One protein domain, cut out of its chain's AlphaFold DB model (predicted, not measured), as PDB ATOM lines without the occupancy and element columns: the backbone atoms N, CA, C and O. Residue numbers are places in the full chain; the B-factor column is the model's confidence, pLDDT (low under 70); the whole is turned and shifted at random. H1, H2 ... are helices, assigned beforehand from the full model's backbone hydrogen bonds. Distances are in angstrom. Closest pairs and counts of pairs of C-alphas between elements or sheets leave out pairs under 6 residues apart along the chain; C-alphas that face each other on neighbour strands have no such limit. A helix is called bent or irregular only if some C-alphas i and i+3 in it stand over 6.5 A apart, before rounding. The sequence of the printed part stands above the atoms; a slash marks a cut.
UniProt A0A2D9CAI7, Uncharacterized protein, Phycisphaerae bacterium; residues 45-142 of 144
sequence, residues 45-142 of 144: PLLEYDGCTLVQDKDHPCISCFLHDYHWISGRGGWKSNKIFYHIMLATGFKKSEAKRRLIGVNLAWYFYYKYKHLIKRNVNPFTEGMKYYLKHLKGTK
ATOM      1  N   PRO A  45     325.735 353.473 275.140       92.81
ATOM      2  CA  PRO A  45     326.003 352.960 273.802       92.81
ATOM      3  C   PRO A  45     326.716 351.601 273.793       92.81
ATOM      4  O   PRO A  45     326.552 350.851 272.843       92.81
ATOM      5  N   LEU A  46     327.463 351.214 274.831       92.31
ATOM      6  CA  LEU A  46     328.128 349.901 274.857       92.31
ATOM      7  C   LEU A  46     327.142 348.747 275.094       92.31
ATOM      8  O   LEU A  46     327.409 347.605 274.714       92.31
ATOM      9  N   LEU A  47     326.005 349.039 275.733       89.44
ATOM     10  CA  LEU A  47     324.998 348.047 276.112       89.44
ATOM     11  C   LEU A  47     323.733 348.103 275.258       89.44
ATOM     12  O   LEU A  47     323.065 347.076 275.108       89.44
ATOM     13  N   GLU A  48     323.385 349.283 274.753       88.94
ATOM     14  CA  GLU A  48     322.102 349.539 274.101       88.94
ATOM     15  C   GLU A  48     322.209 349.731 272.586       88.94
ATOM     16  O   GLU A  48     321.201 349.570 271.905       88.94
ATOM     17  N   TYR A  49     323.401 350.006 272.044       88.81
ATOM     18  CA  TYR A  49     323.617 349.979 270.597       88.81
ATOM     19  C   TYR A  49     323.782 348.530 270.121       88.81
ATOM     20  O   TYR A  49     324.761 347.854 270.465       88.81
ATOM     21  N   ASP A  50     322.824 348.040 269.330       79.69
ATOM     22  CA  ASP A  50     322.777 346.639 268.892       79.69
ATOM     23  C   ASP A  50     323.315 346.400 267.468       79.69
ATOM     24  O   ASP A  50     323.376 345.255 267.005       79.69
ATOM     25  N   GLY A  51     323.816 347.457 266.817       78.75
ATOM     26  CA  GLY A  51     324.274 347.437 265.426       78.75
ATOM     27  C   GLY A  51     323.132 347.761 264.462       78.75
ATOM     28  O   GLY A  51     322.185 348.453 264.815       78.75
ATOM     29  N   CYS A  52     323.197 347.309 263.210       74.75
ATOM     30  CA  CYS A  52     322.022 347.367 262.344       74.75
ATOM     31  C   CYS A  52     321.134 346.122 262.550       74.75
ATOM     32  O   CYS A  52     321.493 345.003 262.187       74.75
ATOM     33  N   THR A  53     319.911 346.336 263.042       61.62
ATOM     34  CA  THR A  53     318.938 345.298 263.446       61.62
ATOM     35  C   THR A  53     318.556 344.280 262.349       61.62
ATOM     36  O   THR A  53     318.006 343.224 262.654       61.62
ATOM     37  N   LEU A  54     318.800 344.573 261.063       57.66
ATOM     38  CA  LEU A  54     318.295 343.771 259.930       57.66
ATOM     39  C   LEU A  54     319.338 343.348 258.891       57.66
ATOM     40  O   LEU A  54     319.048 342.487 258.064       57.66
ATOM     41  N   VAL A  55     320.519 343.962 258.875       59.00
ATOM     42  CA  VAL A  55     321.562 343.666 257.885       59.00
ATOM     43  C   VAL A  55     322.902 343.822 258.574       59.00
ATOM     44  O   VAL A  55     323.078 344.792 259.302       59.00
ATOM     45  N   GLN A  56     323.841 342.913 258.315       60.50
ATOM     46  CA  GLN A  56     325.224 343.074 258.755       60.50
ATOM     47  C   GLN A  56     325.761 344.436 258.288       60.50
ATOM     48  O   GLN A  56     325.473 344.876 257.163       60.50
ATOM     49  N   ASP A  57     326.470 345.141 259.167       62.00
ATOM     50  CA  ASP A  57     326.974 346.457 258.813       62.00
ATOM     51  C   ASP A  57     328.031 346.305 257.719       62.00
ATOM     52  O   ASP A  57     328.827 345.367 257.704       62.00
ATOM     53  N   LYS A  58     328.032 347.247 256.776       66.44
ATOM     54  CA  LYS A  58     329.140 347.367 255.827       66.44
ATOM     55  C   LYS A  58     330.387 347.909 256.535       66.44
ATOM     56  O   LYS A  58     331.488 347.448 256.266       66.44
ATOM     57  N   ASP A  59     330.159 348.834 257.466       71.31
ATOM     58  CA  ASP A  59     331.147 349.431 258.358       71.31
ATOM     59  C   ASP A  59     330.687 349.185 259.796       71.31
ATOM     60  O   ASP A  59     329.562 349.542 260.138       71.31
ATOM     61  N   HIS A  60     331.529 348.574 260.629       78.06
ATOM     62  CA  HIS A  60     331.213 348.272 262.026       78.06
ATOM     63  C   HIS A  60     332.065 349.146 262.957       78.06
ATOM     64  O   HIS A  60     333.290 349.001 262.944       78.06
ATOM     65  N   PRO A  61     331.469 350.007 263.805       87.44
ATOM     66  CA  PRO A  61     330.043 350.341 263.948       87.44
ATOM     67  C   PRO A  61     329.468 351.114 262.761       87.44
ATOM     68  O   PRO A  61     330.180 351.900 262.164       87.44
ATOM     69  N   CYS A  62     328.181 350.977 262.443       90.12
ATOM     70  CA  CYS A  62     327.554 351.801 261.407       90.12
ATOM     71  C   CYS A  62     327.034 353.121 261.988       90.12
ATOM     72  O   CYS A  62     326.052 353.122 262.734       90.12
ATOM     73  N   ILE A  63     327.610 354.258 261.578       93.12
ATOM     74  CA  ILE A  63     327.225 355.581 262.106       93.12
ATOM     75  C   ILE A  63     325.731 355.907 261.961       93.12
ATOM     76  O   ILE A  63     325.132 356.515 262.847       93.12
ATOM     77  N   SER A  64     325.106 355.491 260.855       92.69
ATOM     78  CA  SER A  64     323.680 355.748 260.635       92.69
ATOM     79  C   SER A  64     322.811 354.976 261.633       92.69
ATOM     80  O   SER A  64     321.910 355.570 262.223       92.69
ATOM     81  N   CYS A  65     323.111 353.695 261.870       90.81
ATOM     82  CA  CYS A  65     322.399 352.865 262.845       90.81
ATOM     83  C   CYS A  65     322.678 353.346 264.277       90.81
ATOM     84  O   CYS A  65     321.736 353.520 265.039       90.81
ATOM     85  N   PHE A  66     323.929 353.696 264.602       93.75
ATOM     86  CA  PHE A  66     324.307 354.247 265.908       93.75
ATOM     87  C   PHE A  66     323.476 355.479 266.300       93.75
ATOM     88  O   PHE A  66     322.866 355.514 267.368       93.75
ATOM     89  N   LEU A  67     323.397 356.481 265.417       94.81
ATOM     90  CA  LEU A  67     322.610 357.690 265.683       94.81
ATOM     91  C   LEU A  67     321.103 357.413 265.698       94.81
ATOM     92  O   LEU A  67     320.361 358.062 266.433       94.81
ATOM     93  N   HIS A  68     320.626 356.468 264.884       91.81
ATOM     94  CA  HIS A  68     319.214 356.089 264.878       91.81
ATOM     95  C   HIS A  68     318.810 355.462 266.213       91.81
ATOM     96  O   HIS A  68     317.848 355.941 266.819       91.81
ATOM     97  N   ASP A  69     319.576 354.492 266.708       89.81
ATOM     98  CA  ASP A  69     319.359 353.855 268.008       89.81
ATOM     99  C   ASP A  69     319.394 354.881 269.137       89.81
ATOM    100  O   ASP A  69     318.438 354.958 269.915       89.81
ATOM    101  N   TYR A  70     320.415 355.748 269.158       93.06
ATOM    102  CA  TYR A  70     320.497 356.862 270.103       93.06
ATOM    103  C   TYR A  70     319.208 357.688 270.119       93.06
ATOM    104  O   TYR A  70     318.602 357.890 271.176       93.06
ATOM    105  N   HIS A  71     318.747 358.153 268.952       92.19
ATOM    106  CA  HIS A  71     317.538 358.965 268.869       92.19
ATOM    107  C   HIS A  71     316.325 358.225 269.438       92.19
ATOM    108  O   HIS A  71     315.485 358.834 270.092       92.19
ATOM    109  N   TRP A  72     316.184 356.926 269.193       86.94
ATOM    110  CA  TRP A  72     315.010 356.183 269.642       86.94
ATOM    111  C   TRP A  72     315.048 355.813 271.123       86.94
ATOM    112  O   TRP A  72     314.036 355.992 271.805       86.94
ATOM    113  N   ILE A  73     316.188 355.343 271.624       86.69
ATOM    114  CA  ILE A  73     316.369 354.946 273.025       86.69
ATOM    115  C   ILE A  73     316.220 356.160 273.940       86.69
ATOM    116  O   ILE A  73     315.447 356.121 274.900       86.69
ATOM    117  N   SER A  74     316.857 357.273 273.572       89.06
ATOM    118  CA  SER A  74     316.804 358.529 274.325       89.06
ATOM    119  C   SER A  74     315.496 359.315 274.141       89.06
ATOM    120  O   SER A  74     315.348 360.431 274.636       89.06
ATOM    121  N   GLY A  75     314.515 358.757 273.425       86.56
ATOM    122  CA  GLY A  75     313.176 359.329 273.310       86.56
ATOM    123  C   GLY A  75     313.031 360.506 272.340       86.56
ATOM    124  O   GLY A  75     312.058 361.253 272.411       86.56
ATOM    125  N   ARG A  76     313.957 360.645 271.391       89.44
ATOM    126  CA  ARG A  76     314.021 361.655 270.312       89.44
ATOM    127  C   ARG A  76     313.702 361.066 268.923       89.44
ATOM    128  O   ARG A  76     314.099 361.609 267.891       89.44
ATOM    129  N   GLY A  77     313.039 359.911 268.891       86.38
ATOM    130  CA  GLY A  77     312.797 359.119 267.683       86.38
ATOM    131  C   GLY A  77     311.774 359.710 266.698       86.38
ATOM    132  O   GLY A  77     311.508 360.904 266.635       86.38
ATOM    133  N   GLY A  78     311.175 358.855 265.868       85.25
ATOM    134  CA  GLY A  78     310.121 359.249 264.926       85.25
ATOM    135  C   GLY A  78     310.611 359.751 263.559       85.25
ATOM    136  O   GLY A  78     311.759 359.562 263.164       85.25
ATOM    137  N   TRP A  79     309.706 360.373 262.790       86.50
ATOM    138  CA  TRP A  79     309.922 360.647 261.357       86.50
ATOM    139  C   TRP A  79     311.156 361.508 261.060       86.50
ATOM    140  O   TRP A  79     311.844 361.291 260.064       86.50
ATOM    141  N   LYS A  80     311.469 362.479 261.923       91.38
ATOM    142  CA  LYS A  80     312.655 363.325 261.747       91.38
ATOM    143  C   LYS A  80     313.949 362.534 261.964       91.38
ATOM    144  O   LYS A  80     314.840 362.662 261.132       91.38
ATOM    145  N   SER A  81     314.015 361.669 262.980       91.00
ATOM    146  CA  SER A  81     315.135 360.731 263.165       91.00
ATOM    147  C   SER A  81     315.293 359.807 261.950       91.00
ATOM    148  O   SER A  81     316.374 359.695 261.383       91.00
ATOM    149  N   ASN A  82     314.190 359.247 261.453       91.19
ATOM    150  CA  ASN A  82     314.176 358.415 260.248       91.19
ATOM    151  C   ASN A  82     314.689 359.143 258.996       91.19
ATOM    152  O   ASN A  82     315.390 358.559 258.169       91.19
ATOM    153  N   LYS A  83     314.352 360.430 258.855       92.69
ATOM    154  CA  LYS A  83     314.883 361.274 257.783       92.69
ATOM    155  C   LYS A  83     316.398 361.444 257.932       92.69
ATOM    156  O   LYS A  83     317.104 361.279 256.946       92.69
ATOM    157  N   ILE A  84     316.890 361.746 259.136       94.62
ATOM    158  CA  ILE A  84     318.334 361.859 259.410       94.62
ATOM    159  C   ILE A  84     319.038 360.551 259.031       94.62
ATOM    160  O   ILE A  84     319.945 360.574 258.205       94.62
ATOM    161  N   PHE A  85     318.545 359.415 259.529       93.75
ATOM    162  CA  PHE A  85     319.054 358.077 259.217       93.75
ATOM    163  C   PHE A  85     319.179 357.829 257.708       93.75
ATOM    164  O   PHE A  85     320.250 357.482 257.214       93.75
ATOM    165  N   TYR A  86     318.105 358.085 256.953       93.62
ATOM    166  CA  TYR A  86     318.106 357.925 255.500       93.62
ATOM    167  C   TYR A  86     319.162 358.790 254.806       93.62
ATOM    168  O   TYR A  86     319.876 358.306 253.931       93.62
ATOM    169  N   HIS A  87     319.289 360.058 255.197       94.88
ATOM    170  CA  HIS A  87     320.259 360.962 254.585       94.88
ATOM    171  C   HIS A  87     321.710 360.604 254.935       94.88
ATOM    172  O   HIS A  87     322.568 360.691 254.060       94.88
ATOM    173  N   ILE A  88     321.984 360.140 256.159       94.12
ATOM    174  CA  ILE A  88     323.322 359.672 256.544       94.12
ATOM    175  C   ILE A  88     323.690 358.394 255.780       94.12
ATOM    176  O   ILE A  88     324.820 358.279 255.312       94.12
ATOM    177  N   MET A  89     322.750 357.466 255.558       92.56
ATOM    178  CA  MET A  89     322.997 356.305 254.688       92.56
ATOM    179  C   MET A  89     323.405 356.735 253.272       92.56
ATOM    180  O   MET A  89     324.385 356.237 252.726       92.56
ATOM    181  N   LEU A  90     322.699 357.697 252.670       93.44
ATOM    182  CA  LEU A  90     323.089 358.201 251.348       93.44
ATOM    183  C   LEU A  90     324.478 358.854 251.365       93.44
ATOM    184  O   LEU A  90     325.266 358.630 250.451       93.44
ATOM    185  N   ALA A  91     324.786 359.629 252.408       92.19
ATOM    186  CA  ALA A  91     326.085 360.285 252.566       92.19
ATOM    187  C   ALA A  91     327.242 359.290 252.779       92.19
ATOM    188  O   ALA A  91     328.374 359.582 252.416       92.19
ATOM    189  N   THR A  92     326.953 358.101 253.307       91.69
ATOM    190  CA  THR A  92     327.917 357.004 253.514       91.69
ATOM    191  C   THR A  92     327.968 356.023 252.332       91.69
ATOM    192  O   THR A  92     328.468 354.908 252.441       91.69
ATOM    193  N   GLY A  93     327.458 356.427 251.162       89.50
ATOM    194  CA  GLY A  93     327.620 355.686 249.908       89.50
ATOM    195  C   GLY A  93     326.591 354.581 249.654       89.50
ATOM    196  O   GLY A  93     326.748 353.813 248.702       89.50
ATOM    197  N   PHE A  94     325.519 354.489 250.448       89.56
ATOM    198  CA  PHE A  94     324.424 353.564 250.151       89.56
ATOM    199  C   PHE A  94     323.647 353.999 248.906       89.56
ATOM    200  O   PHE A  94     323.314 355.172 248.714       89.56
ATOM    201  N   LYS A  95     323.254 353.023 248.077       90.88
ATOM    202  CA  LYS A  95     322.326 353.271 246.965       90.88
ATOM    203  C   LYS A  95     320.962 353.698 247.516       90.88
ATOM    204  O   LYS A  95     320.495 353.154 248.515       90.88
ATOM    205  N   LYS A  96     320.261 354.598 246.812       91.69
ATOM    206  CA  LYS A  96     318.917 355.075 247.209       91.69
ATOM    207  C   LYS A  96     317.927 353.935 247.477       91.69
ATOM    208  O   LYS A  96     317.179 353.986 248.450       91.69
ATOM    209  N   SER A  97     317.930 352.903 246.632       90.06
ATOM    210  CA  SER A  97     317.075 351.722 246.802       90.06
ATOM    211  C   SER A  97     317.409 350.952 248.079       90.06
ATOM    212  O   SER A  97     316.506 350.583 248.826       90.06
ATOM    213  N   GLU A  98     318.694 350.761 248.373       88.94
ATOM    214  CA  GLU A  98     319.142 350.077 249.582       88.94
ATOM    215  C   GLU A  98     318.794 350.870 250.844       88.94
ATOM    216  O   GLU A  98     318.178 350.317 251.754       88.94
ATOM    217  N   ALA A  99     319.091 352.171 250.857       90.62
ATOM    218  CA  ALA A  99     318.740 353.073 251.950       90.62
ATOM    219  C   ALA A  99     317.222 353.076 252.213       90.62
ATOM    220  O   ALA A  99     316.785 353.046 253.362       90.62
ATOM    221  N   LYS A 100     316.395 353.039 251.157       90.25
ATOM    222  CA  LYS A 100     314.933 352.953 251.288       90.25
ATOM    223  C   LYS A 100     314.487 351.620 251.892       90.25
ATOM    224  O   LYS A 100     313.648 351.626 252.788       90.25
ATOM    225  N   ARG A 101     315.045 350.487 251.445       88.81
ATOM    226  CA  ARG A 101     314.737 349.169 252.034       88.81
ATOM    227  C   ARG A 101     315.125 349.113 253.508       88.81
ATOM    228  O   ARG A 101     314.314 348.677 254.316       88.81
ATOM    229  N   ARG A 102     316.323 349.594 253.861       87.62
ATOM    230  CA  ARG A 102     316.789 349.664 255.255       87.62
ATOM    231  C   ARG A 102     315.873 350.547 256.096       87.62
ATOM    232  O   ARG A 102     315.454 350.116 257.160       87.62
ATOM    233  N   LEU A 103     315.477 351.718 255.587       88.69
ATOM    234  CA  LEU A 103     314.518 352.604 256.252       88.69
ATOM    235  C   LEU A 103     313.165 351.917 256.515       88.69
ATOM    236  O   LEU A 103     312.601 352.057 257.597       88.69
ATOM    237  N   ILE A 104     312.628 351.190 255.534       87.25
ATOM    238  CA  ILE A 104     311.385 350.422 255.706       87.25
ATOM    239  C   ILE A 104     311.586 349.341 256.768       87.25
ATOM    240  O   ILE A 104     310.777 349.230 257.684       87.25
ATOM    241  N   GLY A 105     312.690 348.601 256.679       84.00
ATOM    242  CA  GLY A 105     313.048 347.565 257.634       84.00
ATOM    243  C   GLY A 105     313.097 348.087 259.068       84.00
ATOM    244  O   GLY A 105     312.372 347.575 259.917       84.00
ATOM    245  N   VAL A 106     313.888 349.132 259.339       79.19
ATOM    246  CA  VAL A 106     313.996 349.690 260.697       79.19
ATOM    247  C   VAL A 106     312.655 350.218 261.188       79.19
ATOM    248  O   VAL A 106     312.329 350.024 262.349       79.19
ATOM    249  N   ASN A 107     311.820 350.801 260.320       79.06
ATOM    250  CA  ASN A 107     310.476 351.236 260.704       79.06
ATOM    251  C   ASN A 107     309.574 350.075 261.123       79.06
ATOM    252  O   ASN A 107     308.855 350.197 262.113       79.06
ATOM    253  N   LEU A 108     309.605 348.966 260.381       79.50
ATOM    254  CA  LEU A 108     308.836 347.771 260.715       79.50
ATOM    255  C   LEU A 108     309.364 347.136 262.004       79.50
ATOM    256  O   LEU A 108     308.583 346.900 262.920       79.50
ATOM    257  N   ALA A 109     310.682 346.944 262.119       73.62
ATOM    258  CA  ALA A 109     311.314 346.422 263.328       73.62
ATOM    259  C   ALA A 109     310.949 347.271 264.555       73.62
ATOM    260  O   ALA A 109     310.545 346.736 265.586       73.62
ATOM    261  N   TRP A 110     310.975 348.599 264.423       67.12
ATOM    262  CA  TRP A 110     310.568 349.492 265.500       67.12
ATOM    263  C   TRP A 110     309.077 349.379 265.825       67.12
ATOM    264  O   TRP A 110     308.700 349.327 266.994       67.12
ATOM    265  N   TYR A 111     308.214 349.301 264.809       68.50
ATOM    266  CA  TYR A 111     306.771 349.155 265.003       68.50
ATOM    267  C   TYR A 111     306.393 347.837 265.695       68.50
ATOM    268  O   TYR A 111     305.456 347.828 266.492       68.50
ATOM    269  N   PHE A 112     307.109 346.745 265.421       68.00
ATOM    270  CA  PHE A 112     306.799 345.424 265.974       68.00
ATOM    271  C   PHE A 112     307.507 345.125 267.302       68.00
ATOM    272  O   PHE A 112     306.894 344.540 268.187       68.00
ATOM    273  N   TYR A 113     308.763 345.545 267.475       64.56
ATOM    274  CA  TYR A 113     309.572 345.204 268.651       64.56
ATOM    275  C   TYR A 113     309.618 346.336 269.687       64.56
ATOM    276  O   TYR A 113     309.379 346.127 270.876       64.56
ATOM    277  N   TYR A 114     309.870 347.568 269.243       59.66
ATOM    278  CA  TYR A 114     310.126 348.696 270.143       59.66
ATOM    279  C   TYR A 114     308.880 349.521 270.488       59.66
ATOM    280  O   TYR A 114     308.870 350.199 271.517       59.66
ATOM    281  N   LYS A 115     307.795 349.410 269.708       52.03
ATOM    282  CA  LYS A 115     306.491 350.022 270.010       52.03
ATOM    283  C   LYS A 115     306.055 349.685 271.438       52.03
ATOM    284  O   LYS A 115     305.765 350.593 272.195       52.03
ATOM    285  N   TYR A 116     306.121 348.432 271.874       53.84
ATOM    286  CA  TYR A 116     305.654 348.065 273.217       53.84
ATOM    287  C   TYR A 116     306.609 348.466 274.357       53.84
ATOM    288  O   TYR A 116     306.146 348.762 275.454       53.84
ATOM    289  N   LYS A 117     307.922 348.555 274.104       58.47
ATOM    290  CA  LYS A 117     308.937 348.893 275.123       58.47
ATOM    291  C   LYS A 117     309.229 350.401 275.237       58.47
ATOM    292  O   LYS A 117     309.635 350.868 276.296       58.47
ATOM    293  N   HIS A 118     308.998 351.178 274.175       56.72
ATOM    294  CA  HIS A 118     309.372 352.599 274.091       56.72
ATOM    295  C   HIS A 118     308.231 353.532 273.634       56.72
ATOM    296  O   HIS A 118     308.473 354.730 273.479       56.72
ATOM    297  N   LEU A 119     306.986 353.055 273.455       51.53
ATOM    298  CA  LEU A 119     305.824 353.924 273.164       51.53
ATOM    299  C   LEU A 119     305.657 355.050 274.196       51.53
ATOM    300  O   LEU A 119     305.313 356.163 273.817       51.53
ATOM    301  N   ILE A 120     305.958 354.777 275.469       53.81
ATOM    302  CA  ILE A 120     305.873 355.751 276.570       53.81
ATOM    303  C   ILE A 120     306.979 356.824 276.473       53.81
ATOM    304  O   ILE A 120     306.835 357.901 277.035       53.81
ATOM    305  N   LYS A 121     308.067 356.567 275.730       54.03
ATOM    306  CA  LYS A 121     309.247 357.447 275.637       54.03
ATOM    307  C   LYS A 121     309.449 358.092 274.261       54.03
ATOM    308  O   LYS A 121     310.418 358.815 274.073       54.03
ATOM    309  N   ARG A 122     308.586 357.879 273.262       55.25
ATOM    310  CA  ARG A 122     308.813 358.461 271.924       55.25
ATOM    311  C   ARG A 122     308.482 359.956 271.893       55.25
ATOM    312  O   ARG A 122     307.352 360.333 272.171       55.25
ATOM    313  N   ASN A 123     309.427 360.777 271.428       61.12
ATOM    314  CA  ASN A 123     309.319 362.244 271.345       61.12
ATOM    315  C   ASN A 123     309.064 362.929 272.692       61.12
ATOM    316  O   ASN A 123     308.517 364.029 272.723       61.12
ATOM    317  N   VAL A 124     309.433 362.285 273.797       72.25
ATOM    318  CA  VAL A 124     309.292 362.890 275.129       72.25
ATOM    319  C   VAL A 124     310.414 363.879 275.419       72.25
ATOM    320  O   VAL A 124     310.241 364.765 276.246       72.25
ATOM    321  N   ASN A 125     311.535 363.760 274.699       82.69
ATOM    322  CA  ASN A 125     312.679 364.648 274.828       82.69
ATOM    323  C   ASN A 125     312.824 365.550 273.593       82.69
ATOM    324  O   ASN A 125     312.598 365.102 272.461       82.69
ATOM    325  N   PRO A 126     313.231 366.820 273.778       87.88
ATOM    326  CA  PRO A 126     313.528 367.708 272.667       87.88
ATOM    327  C   PRO A 126     314.714 367.174 271.856       87.88
ATOM    328  O   PRO A 126     315.625 366.529 272.385       87.88
ATOM    329  N   PHE A 127     314.722 367.475 270.557       91.94
ATOM    330  CA  PHE A 127     315.882 367.195 269.715       91.94
ATOM    331  C   PHE A 127     317.112 367.945 270.206       91.94
ATOM    332  O   PHE A 127     317.005 369.079 270.684       91.94
ATOM    333  N   THR A 128     318.267 367.321 270.015       93.88
ATOM    334  CA  THR A 128     319.561 367.952 270.248       93.88
ATOM    335  C   THR A 128     319.818 369.066 269.230       93.88
ATOM    336  O   THR A 128     319.119 369.184 268.211       93.88
ATOM    337  N   GLU A 129     320.822 369.901 269.490       94.75
ATOM    338  CA  GLU A 129     321.192 370.971 268.567       94.75
ATOM    339  C   GLU A 129     321.721 370.405 267.244       94.75
ATOM    340  O   GLU A 129     321.290 370.856 266.179       94.75
ATOM    341  N   GLY A 130     322.527 369.339 267.281       94.31
ATOM    342  CA  GLY A 130     322.988 368.632 266.086       94.31
ATOM    343  C   GLY A 130     321.826 368.169 265.202       94.31
ATOM    344  O   GLY A 130     321.781 368.467 264.004       94.31
ATOM    345  N   MET A 131     320.800 367.544 265.789       94.69
ATOM    346  CA  MET A 131     319.598 367.146 265.048       94.69
ATOM    347  C   MET A 131     318.875 368.350 264.425       94.69
ATOM    348  O   MET A 131     318.476 368.303 263.254       94.69
ATOM    349  N   LYS A 132     318.684 369.438 265.186       94.88
ATOM    350  CA  LYS A 132     318.001 370.655 264.707       94.88
ATOM    351  C   LYS A 132     318.753 371.288 263.538       94.88
ATOM    352  O   LYS A 132     318.135 371.570 262.503       94.88
ATOM    353  N   TYR A 133     320.064 371.468 263.670       93.88
ATOM    354  CA  TYR A 133     320.908 372.036 262.623       93.88
ATOM    355  C   TYR A 133     320.908 371.169 261.371       93.88
ATOM    356  O   TYR A 133     320.720 371.688 260.267       93.88
ATOM    357  N   TYR A 134     321.010 369.847 261.525       93.94
ATOM    358  CA  TYR A 134     321.047 368.945 260.380       93.94
ATOM    359  C   TYR A 134     319.719 368.983 259.621       93.94
ATOM    360  O   TYR A 134     319.684 369.117 258.399       93.94
ATOM    361  N   LEU A 135     318.594 368.961 260.338       92.50
ATOM    362  CA  LEU A 135     317.268 369.072 259.732       92.50
ATOM    363  C   LEU A 135     317.047 370.415 259.024       92.50
ATOM    364  O   LEU A 135     316.372 370.436 257.991       92.50
ATOM    365  N   LYS A 136     317.596 371.518 259.551       91.25
ATOM    366  CA  LYS A 136     317.575 372.835 258.891       91.25
ATOM    367  C   LYS A 136     318.395 372.808 257.600       91.25
ATOM    368  O   LYS A 136     317.891 373.227 256.559       91.25
ATOM    369  N   HIS A 137     319.595 372.231 257.635       87.38
ATOM    370  CA  HIS A 137     320.446 372.048 256.458       87.38
ATOM    371  C   HIS A 137     319.757 371.201 255.366       87.38
ATOM    372  O   HIS A 137     319.749 371.567 254.189       87.38
ATOM    373  N   LEU A 138     319.057 370.130 255.757       86.12
ATOM    374  CA  LEU A 138     318.257 369.302 254.844       86.12
ATOM    375  C   LEU A 138     317.026 370.003 254.244       86.12
ATOM    376  O   LEU A 138     316.412 369.468 253.320       86.12
ATOM    377  N   LYS A 139     316.566 371.121 254.819       79.44
ATOM    378  CA  LYS A 139     315.492 371.935 254.229       79.44
ATOM    379  C   LYS A 139     316.054 372.907 253.197       79.44
ATOM    380  O   LYS A 139     315.468 373.026 252.131       79.44
ATOM    381  N   GLY A 140     317.192 373.539 253.491       69.44
ATOM    382  CA  GLY A 140     317.852 374.468 252.565       69.44
ATOM    383  C   GLY A 140     318.278 373.803 251.253       69.44
ATOM    384  O   GLY A 140     318.095 374.375 250.191       69.44
ATOM    385  N   THR A 141     318.733 372.552 251.316       61.59
ATOM    386  CA  THR A 141     319.151 371.757 250.144       61.59
ATOM    387  C   THR A 141     318.007 371.260 249.253       61.59
ATOM    388  O   THR A 141     318.276 370.748 248.176       61.59
ATOM    389  N   LYS A 142     316.739 371.369 249.675       52.88
ATOM    390  CA  LYS A 142     315.577 371.063 248.816       52.88
ATOM    391  C   LYS A 142     315.080 372.270 248.012       52.88
ATOM    392  O   LYS A 142     314.230 372.084 247.148       52.88
TER     393      LYS A 142
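What this domain is: This is residues 45 to 142 of the 144 residues of an uncharacterized protein of Phycisphaerae bacterium (UniProt A0A2D9CAI7). Three helices, H2, H3 and H4, form an up-and-down bundle, each running against the one before it, loose between H2 and H4. H5 crosses H3 on the side away from H4, while short H1 sits by H2. The printed part has 98 residues with five named helices, H1 to H5 in order, and no named strand; its class is all helix. It is compact, with a radius of gyration of the C-alphas of 13.0 A and spans of 33 by 30 by 24 A.

How they stand to each other: H1, residues 45 to 48, and H2, residues 63 to 73, only just touch, with 3 pairs of C-alphas within 8 A; the closest, Pro 45 and Tyr 70, are 7.7 A apart. H2 and H3, residues 79 to 91, form a helical hairpin and touch at a shallow tilt of 11 degrees, opposite ways; their closest C-alphas, Ser 64 and Phe 85, are 5.4 A apart. H3 and H4, residues 96 to 121, form another, at a shallow tilt of 33 degrees, only just short of steep; H4 touches with residues 96 to 103 alone, and the closest C-alphas, Met 89 and Ala 99, are 6.0 A apart. H2 and H4 are close but not clearly touching. Residues 131 to 135 of H5, residues 129 to 140, touch residues 80 to 84 of H3, only just about perpendicular at 73 degrees; the closest C-alphas, Ile 84 and Leu 135, are 7.3 A apart. H4 and H5 are apart. Every O i to N i+4 pair is within hydrogen-bond range in H2, H3 and H5, and 17 of 22 in H4; H1 is too short for such a pair.

Where its parts are: H1 begins at C-alpha 45 (326.003, 352.960, 273.802) and is 5.2 A long from first to last C-alpha. H2 measures 15.4 A, H3 18.4 A and H5 16.7 A. H4, 30.1 A, is irregular, with C-alphas 117 and 120 7.6 A apart, and has a kink of 88 degrees near residue 115. H5 ends at C-alpha 140 (317.852, 374.468, 252.565).

The domain as a whole: The C-alphas farthest apart, Leu 47 and Lys 142, are 36.9 A apart. The printed part has no cut, and the link from H1 to H2, residues 49 to 62, is long. The mean pLDDT of the printed part is 81.9; residues 53 to 58, 110 to 123 and 140 to 142 are under 70.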